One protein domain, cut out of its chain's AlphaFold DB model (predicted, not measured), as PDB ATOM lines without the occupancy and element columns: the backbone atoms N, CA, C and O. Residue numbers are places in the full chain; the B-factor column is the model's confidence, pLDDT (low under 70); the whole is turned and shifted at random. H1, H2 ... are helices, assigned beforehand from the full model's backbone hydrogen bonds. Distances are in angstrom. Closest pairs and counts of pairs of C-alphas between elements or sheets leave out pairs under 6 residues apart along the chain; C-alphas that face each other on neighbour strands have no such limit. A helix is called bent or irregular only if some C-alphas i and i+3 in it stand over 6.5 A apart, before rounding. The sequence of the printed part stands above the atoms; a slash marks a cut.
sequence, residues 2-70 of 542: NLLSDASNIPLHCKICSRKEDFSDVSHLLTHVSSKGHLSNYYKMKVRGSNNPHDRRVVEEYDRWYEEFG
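What this domain is: This is residues 2 to 70 of the 542 residues of an uncharacterized protein of Acidomyces richmondensis BFW (UniProt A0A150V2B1). H2, H3 and H4 make an open, C-shaped chain of helices: H3 and H4 form a V, meeting near the tight link that joins them, and H2 lies near the first turns of H3. The short, irregular H1 lies at the far end of the long axis from the turn between H3 and H4, and the stretch from residue 9 to 25, with no named element, runs from it towards the middle and folds back to H2. The printed part has 69 residues with four named helices in the order H1, H2, H3, H4 and no named strand, and its class is all helix. It is only just compact, close to loose, with a radius of gyration of the C-alphas of 12.7 A, and elongated, with spans of 40 by 22 by 16 A.

How they stand to each other: H1, residues 3 to 8, and H2, residues 26 to 33, are close but not clearly touching. Their closest C-alphas, those of Ala 7 and Val 26, are 7.7 A apart, and their lines are about perpendicular at 87 degrees. H2 and H3, residues 36 to 48, are also close but not clearly touching, with His 32 and His 38 closest at 6.6 A between C-alphas. They run the same way at a steep tilt of 57 degrees. H3 touches H4, residues 53 to 68, and H4 touches H3 with residues 55 to 59 alone. The closest C-alphas, those of Met 45 and Asp 55, are 6.0 A apart, and the two run opposite ways at a steep tilt of 47 degrees. H1 is apart from H3 and from H4, and H2 is apart from H4. In H2, H3 and H4 every O i to N i+4 pair is within hydrogen-bond range; in H1 0 of 2 are, and 0 of 3 O i to N i+3 pairs.

Where its parts are: H1 begins at C-alpha 3, at (-26.085, -44.836, -29.331), and measures 10.8 A from first to last C-alpha. It is irregular, only just: C-alphas 5 and 8 are 6.7 A apart. H2 measures 10.3 A. H3 begins at C-alpha 36, at (-17.352, -18.746, -36.414), and measures 18.2 A. H4, the longest helix, measures 22.3 A and ends at C-alpha 68, at (-23.964, -40.047, -39.389).

The domain as a whole: The two C-alphas farthest apart, those of Asn 2 and Asn 51, are 41.2 A apart. The printed part has no cut. The link from H1 to H2, 17 residues, is long; those from H2 to H3 and from H3 to H4 are tight. The mean pLDDT of the printed part is 83.2, and the model's confidence is low, under 70, at residues 2 to 8 and 20 to 21.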
ATOM      1  N   ASN A   2     -28.017 -48.740 -27.984       38.41
ATOM      2  CA  ASN A   2     -27.051 -47.929 -27.234       38.41
ATOM      3  C   ASN A   2     -26.260 -47.015 -28.182       38.41
ATOM      4  O   ASN A   2     -25.179 -47.390 -28.613       38.41
ATOM      5  N   LEU A   3     -26.780 -45.823 -28.481       49.47
ATOM      6  CA  LEU A   3     -26.085 -44.836 -29.331       49.47
ATOM      7  C   LEU A   3     -24.930 -44.107 -28.610       49.47
ATOM      8  O   LEU A   3     -24.080 -43.498 -29.243       49.47
ATOM      9  N   LEU A   4     -24.842 -44.223 -27.280       50.94
ATOM     10  CA  LEU A   4     -23.765 -43.634 -26.468       50.94
ATOM     11  C   LEU A   4     -22.419 -44.386 -26.554       50.94
ATOM     12  O   LEU A   4     -21.441 -43.945 -25.956       50.94
ATOM     13  N   SER A   5     -22.353 -45.521 -27.257       44.38
ATOM     14  CA  SER A   5     -21.123 -46.318 -27.399       44.38
ATOM     15  C   SER A   5     -20.202 -45.821 -28.524       44.38
ATOM     16  O   SER A   5     -18.978 -45.911 -28.403       44.38
ATOM     17  N   ASP A   6     -20.774 -45.235 -29.580       50.75
ATOM     18  CA  ASP A   6     -20.059 -44.916 -30.827       50.75
ATOM     19  C   ASP A   6     -19.354 -43.549 -30.814       50.75
ATOM     20  O   ASP A   6     -18.533 -43.257 -31.685       50.75
ATOM     21  N   ALA A   7     -19.553 -42.749 -29.760       54.28
ATOM     22  CA  ALA A   7     -18.819 -41.499 -29.524       54.28
ATOM     23  C   ALA A   7     -17.285 -41.686 -29.435       54.28
ATOM     24  O   ALA A   7     -16.532 -40.716 -29.499       54.28
ATOM     25  N   SER A   8     -16.817 -42.930 -29.295       57.25
ATOM     26  CA  SER A   8     -15.400 -43.304 -29.273       57.25
ATOM     27  C   SER A   8     -14.765 -43.487 -30.663       57.25
ATOM     28  O   SER A   8     -13.546 -43.616 -30.739       57.25
ATOM     29  N   ASN A   9     -15.550 -43.477 -31.751       71.06
ATOM     30  CA  ASN A   9     -15.081 -43.785 -33.113       71.06
ATOM     31  C   ASN A   9     -15.354 -42.659 -34.139       71.06
ATOM     32  O   ASN A   9     -15.309 -42.878 -35.349       71.06
ATOM     33  N   ILE A  10     -15.650 -41.444 -33.661       80.12
ATOM     34  CA  ILE A  10     -15.857 -40.260 -34.509       80.12
ATOM     35  C   ILE A  10     -14.510 -39.820 -35.112       80.12
ATOM     36  O   ILE A  10     -13.558 -39.603 -34.355       80.12
ATOM     37  N   PRO A  11     -14.400 -39.608 -36.438       79.81
ATOM     38  CA  PRO A  11     -13.199 -39.054 -37.048       79.81
ATOM     39  C   PRO A  11     -12.875 -37.667 -36.479       79.81
ATOM     40  O   PRO A  11     -13.608 -36.704 -36.697       79.81
ATOM     41  N   LEU A  12     -11.746 -37.549 -35.780       85.50
ATOM     42  CA  LEU A  12     -11.289 -36.309 -35.143       85.50
ATOM     43  C   LEU A  12     -10.624 -35.336 -36.142       85.50
ATOM     44  O   LEU A  12      -9.571 -34.767 -35.870       85.50
ATOM     45  N   HIS A  13     -11.243 -35.139 -37.311       82.81
ATOM     46  CA  HIS A  13     -10.805 -34.185 -38.332       82.81
ATOM     47  C   HIS A  13     -11.999 -33.538 -39.046       82.81
ATOM     48  O   HIS A  13     -13.002 -34.187 -39.334       82.81
ATOM     49  N   CYS A  14     -11.877 -32.256 -39.395       86.38
ATOM     50  CA  CYS A  14     -12.906 -31.521 -40.130       86.38
ATOM     51  C   CYS A  14     -12.536 -31.410 -41.616       86.38
ATOM     52  O   CYS A  14     -11.516 -30.814 -41.959       86.38
ATOM     53  N   LYS A  15     -13.384 -31.932 -42.512       81.75
ATOM     54  CA  LYS A  15     -13.138 -31.937 -43.971       81.75
ATOM     55  C   LYS A  15     -13.304 -30.570 -44.655       81.75
ATOM     56  O   LYS A  15     -12.830 -30.395 -45.771       81.75
ATOM     57  N   ILE A  16     -13.957 -29.604 -44.000       86.25
ATOM     58  CA  ILE A  16     -14.180 -28.250 -44.542       86.25
ATOM     59  C   ILE A  16     -12.996 -27.320 -44.277       86.25
ATOM     60  O   ILE A  16     -12.757 -26.391 -45.048       86.25
ATOM     61  N   CYS A  17     -12.279 -27.498 -43.170       85.31
ATOM     62  CA  CYS A  17     -11.269 -26.532 -42.761       85.31
ATOM     63  C   CYS A  17      -9.950 -26.737 -43.512       85.31
ATOM     64  O   CYS A  17      -9.386 -27.826 -43.562       85.31
ATOM     65  N   SER A  18      -9.452 -25.649 -44.106       72.38
ATOM     66  CA  SER A  18      -8.229 -25.637 -44.919       72.38
ATOM     67  C   SER A  18      -6.965 -25.929 -44.109       72.38
ATOM     68  O   SER A  18      -5.983 -26.434 -44.650       72.38
ATOM     69  N   ARG A  19      -6.998 -25.647 -42.806       72.25
ATOM     70  CA  ARG A  19      -6.032 -26.157 -41.840       72.25
ATOM     71  C   ARG A  19      -6.591 -27.459 -41.270       72.25
ATOM     72  O   ARG A  19      -7.610 -27.439 -40.582       72.25
ATOM     73  N   LYS A  20      -5.913 -28.571 -41.565       62.91
ATOM     74  CA  LYS A  20      -6.147 -29.868 -40.921       62.91
ATOM     75  C   LYS A  20      -5.660 -29.761 -39.477       62.91
ATOM     76  O   LYS A  20      -4.490 -29.996 -39.201       62.91
ATOM     77  N   GLU A  21      -6.523 -29.274 -38.596       66.75
ATOM     78  CA  GLU A  21      -6.267 -29.293 -37.160       66.75
ATOM     79  C   GLU A  21      -6.628 -30.693 -36.651       66.75
ATOM     80  O   GLU A  21      -7.771 -31.130 -36.790       66.75
ATOM     81  N   ASP A  22      -5.633 -31.405 -36.124       71.31
ATOM     82  CA  ASP A  22      -5.833 -32.701 -35.482       71.31
ATOM     83  C   ASP A  22      -6.528 -32.460 -34.135       71.31
ATOM     84  O   ASP A  22      -5.951 -31.855 -33.226       71.31
ATOM     85  N   PHE A  23      -7.785 -32.887 -33.994       81.81
ATOM     86  CA  PHE A  23      -8.507 -32.714 -32.735       81.81
ATOM     87  C   PHE A  23      -8.133 -33.839 -31.764       81.81
ATOM     88  O   PHE A  23      -8.151 -35.013 -32.121       81.81
ATOM     89  N   SER A  24      -7.811 -33.495 -30.516       81.62
ATOM     90  CA  SER A  24      -7.452 -34.482 -29.485       81.62
ATOM     91  C   SER A  24      -8.636 -35.317 -28.998       81.62
ATOM     92  O   SER A  24      -8.455 -36.414 -28.478       81.62
ATOM     93  N   ASP A  25      -9.843 -34.765 -29.102       85.44
ATOM     94  CA  ASP A  25     -11.056 -35.307 -28.508       85.44
ATOM     95  C   ASP A  25     -12.311 -34.700 -29.148       85.44
ATOM     96  O   ASP A  25     -12.290 -33.624 -29.759       85.44
ATOM     97  N   VAL A  26     -13.441 -35.378 -28.946       86.94
ATOM     98  CA  VAL A  26     -14.749 -34.967 -29.471       86.94
ATOM     99  C   VAL A  26     -15.164 -33.582 -28.952       86.94
ATOM    100  O   VAL A  26     -15.815 -32.831 -29.674       86.94
ATOM    101  N   SER A  27     -14.762 -33.163 -27.744       85.81
ATOM    102  CA  SER A  27     -15.153 -31.847 -27.221       85.81
ATOM    103  C   SER A  27     -14.411 -30.689 -27.909       85.81
ATOM    104  O   SER A  27     -15.026 -29.636 -28.135       85.81
ATOM    105  N   HIS A  28     -13.150 -30.892 -28.321       86.50
ATOM    106  CA  HIS A  28     -12.424 -29.963 -29.194       86.50
ATOM    107  C   HIS A  28     -13.001 -29.931 -30.615       86.50
ATOM    108  O   HIS A  28     -13.235 -28.842 -31.152       86.50
ATOM    109  N   LEU A  29     -13.335 -31.091 -31.192       88.00
ATOM    110  CA  LEU A  29     -14.025 -31.160 -32.486       88.00
ATOM    111  C   LEU A  29     -15.340 -30.358 -32.452       88.00
ATOM    112  O   LEU A  29     -15.567 -29.490 -33.293       88.00
ATOM    113  N   LEU A  30     -16.168 -30.557 -31.422       88.50
ATOM    114  CA  LEU A  30     -17.421 -29.820 -31.245       88.50
ATOM    115  C   LEU A  30     -17.195 -28.314 -31.009       88.50
ATOM    116  O   LEU A  30     -18.029 -27.514 -31.431       88.50
ATOM    117  N   THR A  31     -16.094 -27.880 -30.365       89.25
ATOM    118  CA  THR A  31     -15.798 -26.429 -30.285       89.25
ATOM    119  C   THR A  31     -15.496 -25.875 -31.663       89.25
ATOM    120  O   THR A  31     -16.018 -24.820 -32.022       89.25
ATOM    121  N   HIS A  32     -14.688 -26.596 -32.438       90.00
ATOM    122  CA  HIS A  32     -14.261 -26.183 -33.762       90.00
ATOM    123  C   HIS A  32     -15.444 -26.106 -34.735       90.00
ATOM    124  O   HIS A  32     -15.616 -25.076 -35.386       90.00
ATOM    125  N   VAL A  33     -16.317 -27.120 -34.764       89.56
ATOM    126  CA  VAL A  33     -17.541 -27.132 -35.588       89.56
ATOM    127  C   VAL A  33     -18.501 -25.999 -35.195       89.56
ATOM    128  O   VAL A  33     -19.077 -25.349 -36.063       89.56
ATOM    129  N   SER A  34     -18.608 -25.666 -33.904       87.56
ATOM    130  CA  SER A  34     -19.392 -24.503 -33.452       87.56
ATOM    131  C   SER A  34     -18.718 -23.139 -33.702       87.56
ATOM    132  O   SER A  34     -19.313 -22.092 -33.438       87.56
ATOM    133  N   SER A  35     -17.465 -23.113 -34.175       90.38
ATOM    134  CA  SER A  35     -16.687 -21.880 -34.293       90.38
ATOM    135  C   SER A  35     -17.107 -21.031 -35.497       90.38
ATOM    136  O   SER A  35     -17.397 -21.524 -36.589       90.38
ATOM    137  N   LYS A  36     -17.052 -19.702 -35.334       87.38
ATOM    138  CA  LYS A  36     -17.352 -18.746 -36.414       87.38
ATOM    139  C   LYS A  36     -16.416 -18.899 -37.626       87.38
ATOM    140  O   LYS A  36     -16.825 -18.585 -38.743       87.38
ATOM    141  N   GLY A  37     -15.185 -19.377 -37.416       89.69
ATOM    142  CA  GLY A  37     -14.214 -19.646 -38.481       89.69
ATOM    143  C   GLY A  37     -14.648 -20.806 -39.375       89.69
ATOM    144  O   GLY A  37     -14.800 -20.616 -40.582       89.69
ATOM    145  N   HIS A  38     -14.933 -21.967 -38.770       90.94
ATOM    146  CA  HIS A  38     -15.460 -23.145 -39.469       90.94
ATOM    147  C   HIS A  38     -16.748 -22.826 -40.229       90.94
ATOM    148  O   HIS A  38     -16.815 -23.020 -41.441       90.94
ATOM    149  N   LEU A  39     -17.740 -22.244 -39.543       90.94
ATOM    150  CA  LEU A  39     -19.034 -21.910 -40.145       90.94
ATOM    151  C   LEU A  39     -18.883 -20.943 -41.330       90.94
ATOM    152  O   LEU A  39     -19.519 -21.131 -42.365       90.94
ATOM    153  N   SER A  40     -17.999 -19.942 -41.235       91.44
ATOM    154  CA  SER A  40     -17.718 -19.052 -42.368       91.44
ATOM    155  C   SER A  40     -17.133 -19.806 -43.564       91.44
ATOM    156  O   SER A  40     -17.523 -19.522 -44.698       91.44
ATOM    157  N   ASN A  41     -16.236 -20.772 -43.339       90.25
ATOM    158  CA  ASN A  41     -15.662 -21.556 -44.429       90.25
ATOM    159  C   ASN A  41     -16.674 -22.540 -45.035       90.25
ATOM    160  O   ASN A  41     -16.734 -22.661 -46.257       90.25
ATOM    161  N   TYR A  42     -17.535 -23.150 -44.213       91.94
ATOM    162  CA  TYR A  42     -18.656 -23.973 -44.677       91.94
ATOM    163  C   TYR A  42     -19.576 -23.196 -45.617       91.94
ATOM    164  O   TYR A  42     -19.802 -23.628 -46.745       91.94
ATOM    165  N   TYR A  43     -20.050 -22.012 -45.211       92.94
ATOM    166  CA  TYR A  43     -20.919 -21.202 -46.069       92.94
ATOM    167  C   TYR A  43     -20.209 -20.744 -47.349       92.94
ATOM    168  O   TYR A  43     -20.821 -20.765 -48.417       92.94
ATOM    169  N   LYS A  44     -18.912 -20.403 -47.289       92.44
ATOM    170  CA  LYS A  44     -18.110 -20.099 -48.487       92.44
ATOM    171  C   LYS A  44     -18.032 -21.293 -49.441       92.44
ATOM    172  O   LYS A  44     -18.268 -21.117 -50.632       92.44
ATOM    173  N   MET A  45     -17.754 -22.498 -48.938       89.94
ATOM    174  CA  MET A  45     -17.742 -23.717 -49.755       89.94
ATOM    175  C   MET A  45     -19.128 -24.061 -50.304       89.94
ATOM    176  O   MET A  45     -19.234 -24.425 -51.470       89.94
ATOM    177  N   LYS A  46     -20.197 -23.874 -49.521       92.19
ATOM    178  CA  LYS A  46     -21.584 -24.120 -49.944       92.19
ATOM    179  C   LYS A  46     -22.014 -23.184 -51.079       92.19
ATOM    180  O   LYS A  46     -22.612 -23.645 -52.042       92.19
ATOM    181  N   VAL A  47     -21.631 -21.904 -51.020       93.38
ATOM    182  CA  VAL A  47     -21.838 -20.943 -52.122       93.38
ATOM    183  C   VAL A  47     -20.958 -21.279 -53.332       93.38
ATOM    184  O   VAL A  47     -21.445 -21.258 -54.460       93.38
ATOM    185  N   ARG A  48     -19.684 -21.645 -53.126       91.25
ATOM    186  CA  ARG A  48     -18.771 -22.039 -54.218       91.25
ATOM    187  C   ARG A  48     -19.213 -23.339 -54.908       91.25
ATOM    188  O   ARG A  48     -19.045 -23.471 -56.118       91.25
ATOM    189  N   GLY A  49     -19.859 -24.243 -54.171       91.31
ATOM    190  CA  GLY A  49     -20.458 -25.490 -54.656       91.31
ATOM    191  C   GLY A  49     -21.598 -25.313 -55.665       91.31
ATOM    192  O   GLY A  49     -21.874 -26.238 -56.425       91.31
ATOM    193  N   SER A  50     -22.213 -24.128 -55.747       90.19
ATOM    194  CA  SER A  50     -23.149 -23.795 -56.832       90.19
ATOM    195  C   SER A  50     -22.463 -23.747 -58.202       90.19
ATOM    196  O   SER A  50     -23.085 -24.078 -59.207       90.19
ATOM    197  N   ASN A  51     -21.181 -23.365 -58.236       91.62
ATOM    198  CA  ASN A  51     -20.401 -23.210 -59.466       91.62
ATOM    199  C   ASN A  51     -19.448 -24.399 -59.690       91.62
ATOM    200  O   ASN A  51     -19.205 -24.793 -60.827       91.62
ATOM    201  N   ASN A  52     -18.924 -24.985 -58.608       91.94
ATOM    202  CA  ASN A  52     -17.942 -26.067 -58.643       91.94
ATOM    203  C   ASN A  52     -18.540 -27.395 -58.135       91.94
ATOM    204  O   ASN A  52     -18.780 -27.536 -56.932       91.94
ATOM    205  N   PRO A  53     -18.669 -28.437 -58.979       91.06
ATOM    206  CA  PRO A  53     -19.215 -29.728 -58.549       91.06
ATOM    207  C   PRO A  53     -18.307 -30.475 -57.555       91.06
ATOM    208  O   PRO A  53     -18.782 -31.349 -56.834       91.06
ATOM    209  N   HIS A  54     -17.012 -30.144 -57.490       91.00
ATOM    210  CA  HIS A  54     -16.097 -30.708 -56.494       91.00
ATOM    211  C   HIS A  54     -16.405 -30.190 -55.080       91.00
ATOM    212  O   HIS A  54     -16.607 -30.992 -54.173       91.00
ATOM    213  N   ASP A  55     -16.528 -28.869 -54.911       89.75
ATOM    214  CA  ASP A  55     -16.862 -28.250 -53.620       89.75
ATOM    215  C   ASP A  55     -18.217 -28.731 -53.097       89.75
ATOM    216  O   ASP A  55     -18.369 -29.005 -51.908       89.75
ATOM    217  N   ARG A  56     -19.183 -28.903 -54.008       92.44
ATOM    218  CA  ARG A  56     -20.492 -29.472 -53.694       92.44
ATOM    219  C   ARG A  56     -20.389 -30.871 -53.078       92.44
ATOM    220  O   ARG A  56     -20.994 -31.099 -52.039       92.44
ATOM    221  N   ARG A  57     -19.592 -31.773 -53.665       92.88
ATOM    222  CA  ARG A  57     -19.391 -33.131 -53.123       92.88
ATOM    223  C   ARG A  57     -18.729 -33.119 -51.745       92.88
ATOM    224  O   ARG A  57     -19.108 -33.921 -50.905       92.88
ATOM    225  N   VAL A  58     -17.780 -32.211 -51.501       91.19
ATOM    226  CA  VAL A  58     -17.132 -32.068 -50.182       91.19
ATOM    227  C   VAL A  58     -18.128 -31.572 -49.126       91.19
ATOM    228  O   VAL A  58     -18.117 -32.054 -47.996       91.19
ATOM    229  N   VAL A  59     -19.025 -30.650 -49.494       92.69
ATOM    230  CA  VAL A  59     -20.121 -30.190 -48.624       92.69
ATOM    231  C   VAL A  59     -21.133 -31.309 -48.364       92.69
ATOM    232  O   VAL A  59     -21.471 -31.539 -47.211       92.69
ATOM    233  N   GLU A  60     -21.564 -32.049 -49.389       93.00
ATOM    234  CA  GLU A  60     -22.478 -33.199 -49.250       93.00
ATOM    235  C   GLU A  60     -21.860 -34.332 -48.401       93.00
ATOM    236  O   GLU A  60     -22.541 -34.946 -47.581       93.00
ATOM    237  N   GLU A  61     -20.555 -34.591 -48.540       91.69
ATOM    238  CA  GLU A  61     -19.830 -35.564 -47.717       91.69
ATOM    239  C   GLU A  61     -19.720 -35.123 -46.251       91.69
ATOM    240  O   GLU A  61     -19.836 -35.966 -45.358       91.69
ATOM    241  N   TYR A  62     -19.512 -33.827 -45.995       91.31
ATOM    242  CA  TYR A  62     -19.526 -33.276 -44.641       91.31
ATOM    243  C   TYR A  62     -20.926 -33.294 -44.025       91.31
ATOM    244  O   TYR A  62     -21.054 -33.698 -42.874       91.31
ATOM    245  N   ASP A  63     -21.960 -32.881 -44.765       92.38
ATOM    246  CA  ASP A  63     -23.344 -32.851 -44.276       92.38
ATOM    247  C   ASP A  63     -23.773 -34.285 -43.871       92.38
ATOM    248  O   ASP A  63     -24.271 -34.491 -42.767       92.38
ATOM    249  N   ARG A  64     -23.424 -35.306 -44.673       91.50
ATOM    250  CA  ARG A  64     -23.609 -36.725 -44.309       91.50
ATOM    251  C   ARG A  64     -22.807 -37.147 -43.073       91.50
ATOM    252  O   ARG A  64     -23.348 -37.838 -42.223       91.50
ATOM    253  N   TRP A  65     -21.532 -36.765 -42.964       89.94
ATOM    254  CA  TRP A  65     -20.700 -37.073 -41.788       89.94
ATOM    255  C   TRP A  65     -21.267 -36.433 -40.507       89.94
ATOM    256  O   TRP A  65     -21.260 -37.040 -39.439       89.94
ATOM    257  N   TYR A  66     -21.808 -35.223 -40.616       89.75
ATOM    258  CA  TYR A  66     -22.443 -34.505 -39.516       89.75
ATOM    259  C   TYR A  66     -23.713 -35.214 -39.012       89.75
ATOM    260  O   TYR A  66     -23.930 -35.288 -37.800       89.75
ATOM    261  N   GLU A  67     -24.519 -35.760 -39.929       89.62
ATOM    262  CA  GLU A  67     -25.698 -36.583 -39.623       89.62
ATOM    263  C   GLU A  67     -25.319 -37.968 -39.067       89.62
ATOM    264  O   GLU A  67     -25.830 -38.369 -38.023       89.62
ATOM    265  N   GLU A  68     -24.394 -38.678 -39.723       86.44
ATOM    266  CA  GLU A  68     -23.964 -40.047 -39.389       86.44
ATOM    267  C   GLU A  68     -23.408 -40.162 -37.964       86.44
ATOM    268  O   GLU A  68     -23.733 -41.105 -37.245       86.44
ATOM    269  N   PHE A  69     -22.621 -39.174 -37.528       85.19
ATOM    270  CA  PHE A  69     -22.054 -39.124 -36.177       85.19
ATOM    271  C   PHE A  69     -22.919 -38.353 -35.165       85.19
ATOM    272  O   PHE A  69     -22.465 -38.094 -34.050       85.19
ATOM    273  N   GLY A  70     -24.152 -37.970 -35.530       86.81
ATOM    274  CA  GLY A  70     -25.106 -37.338 -34.616       86.81
ATOM    275  C   GLY A  70     -24.586 -36.049 -33.972       86.81
ATOM    276  O   GLY A  70     -24.865 -35.782 -32.801       86.81
TER     277      GLY A  70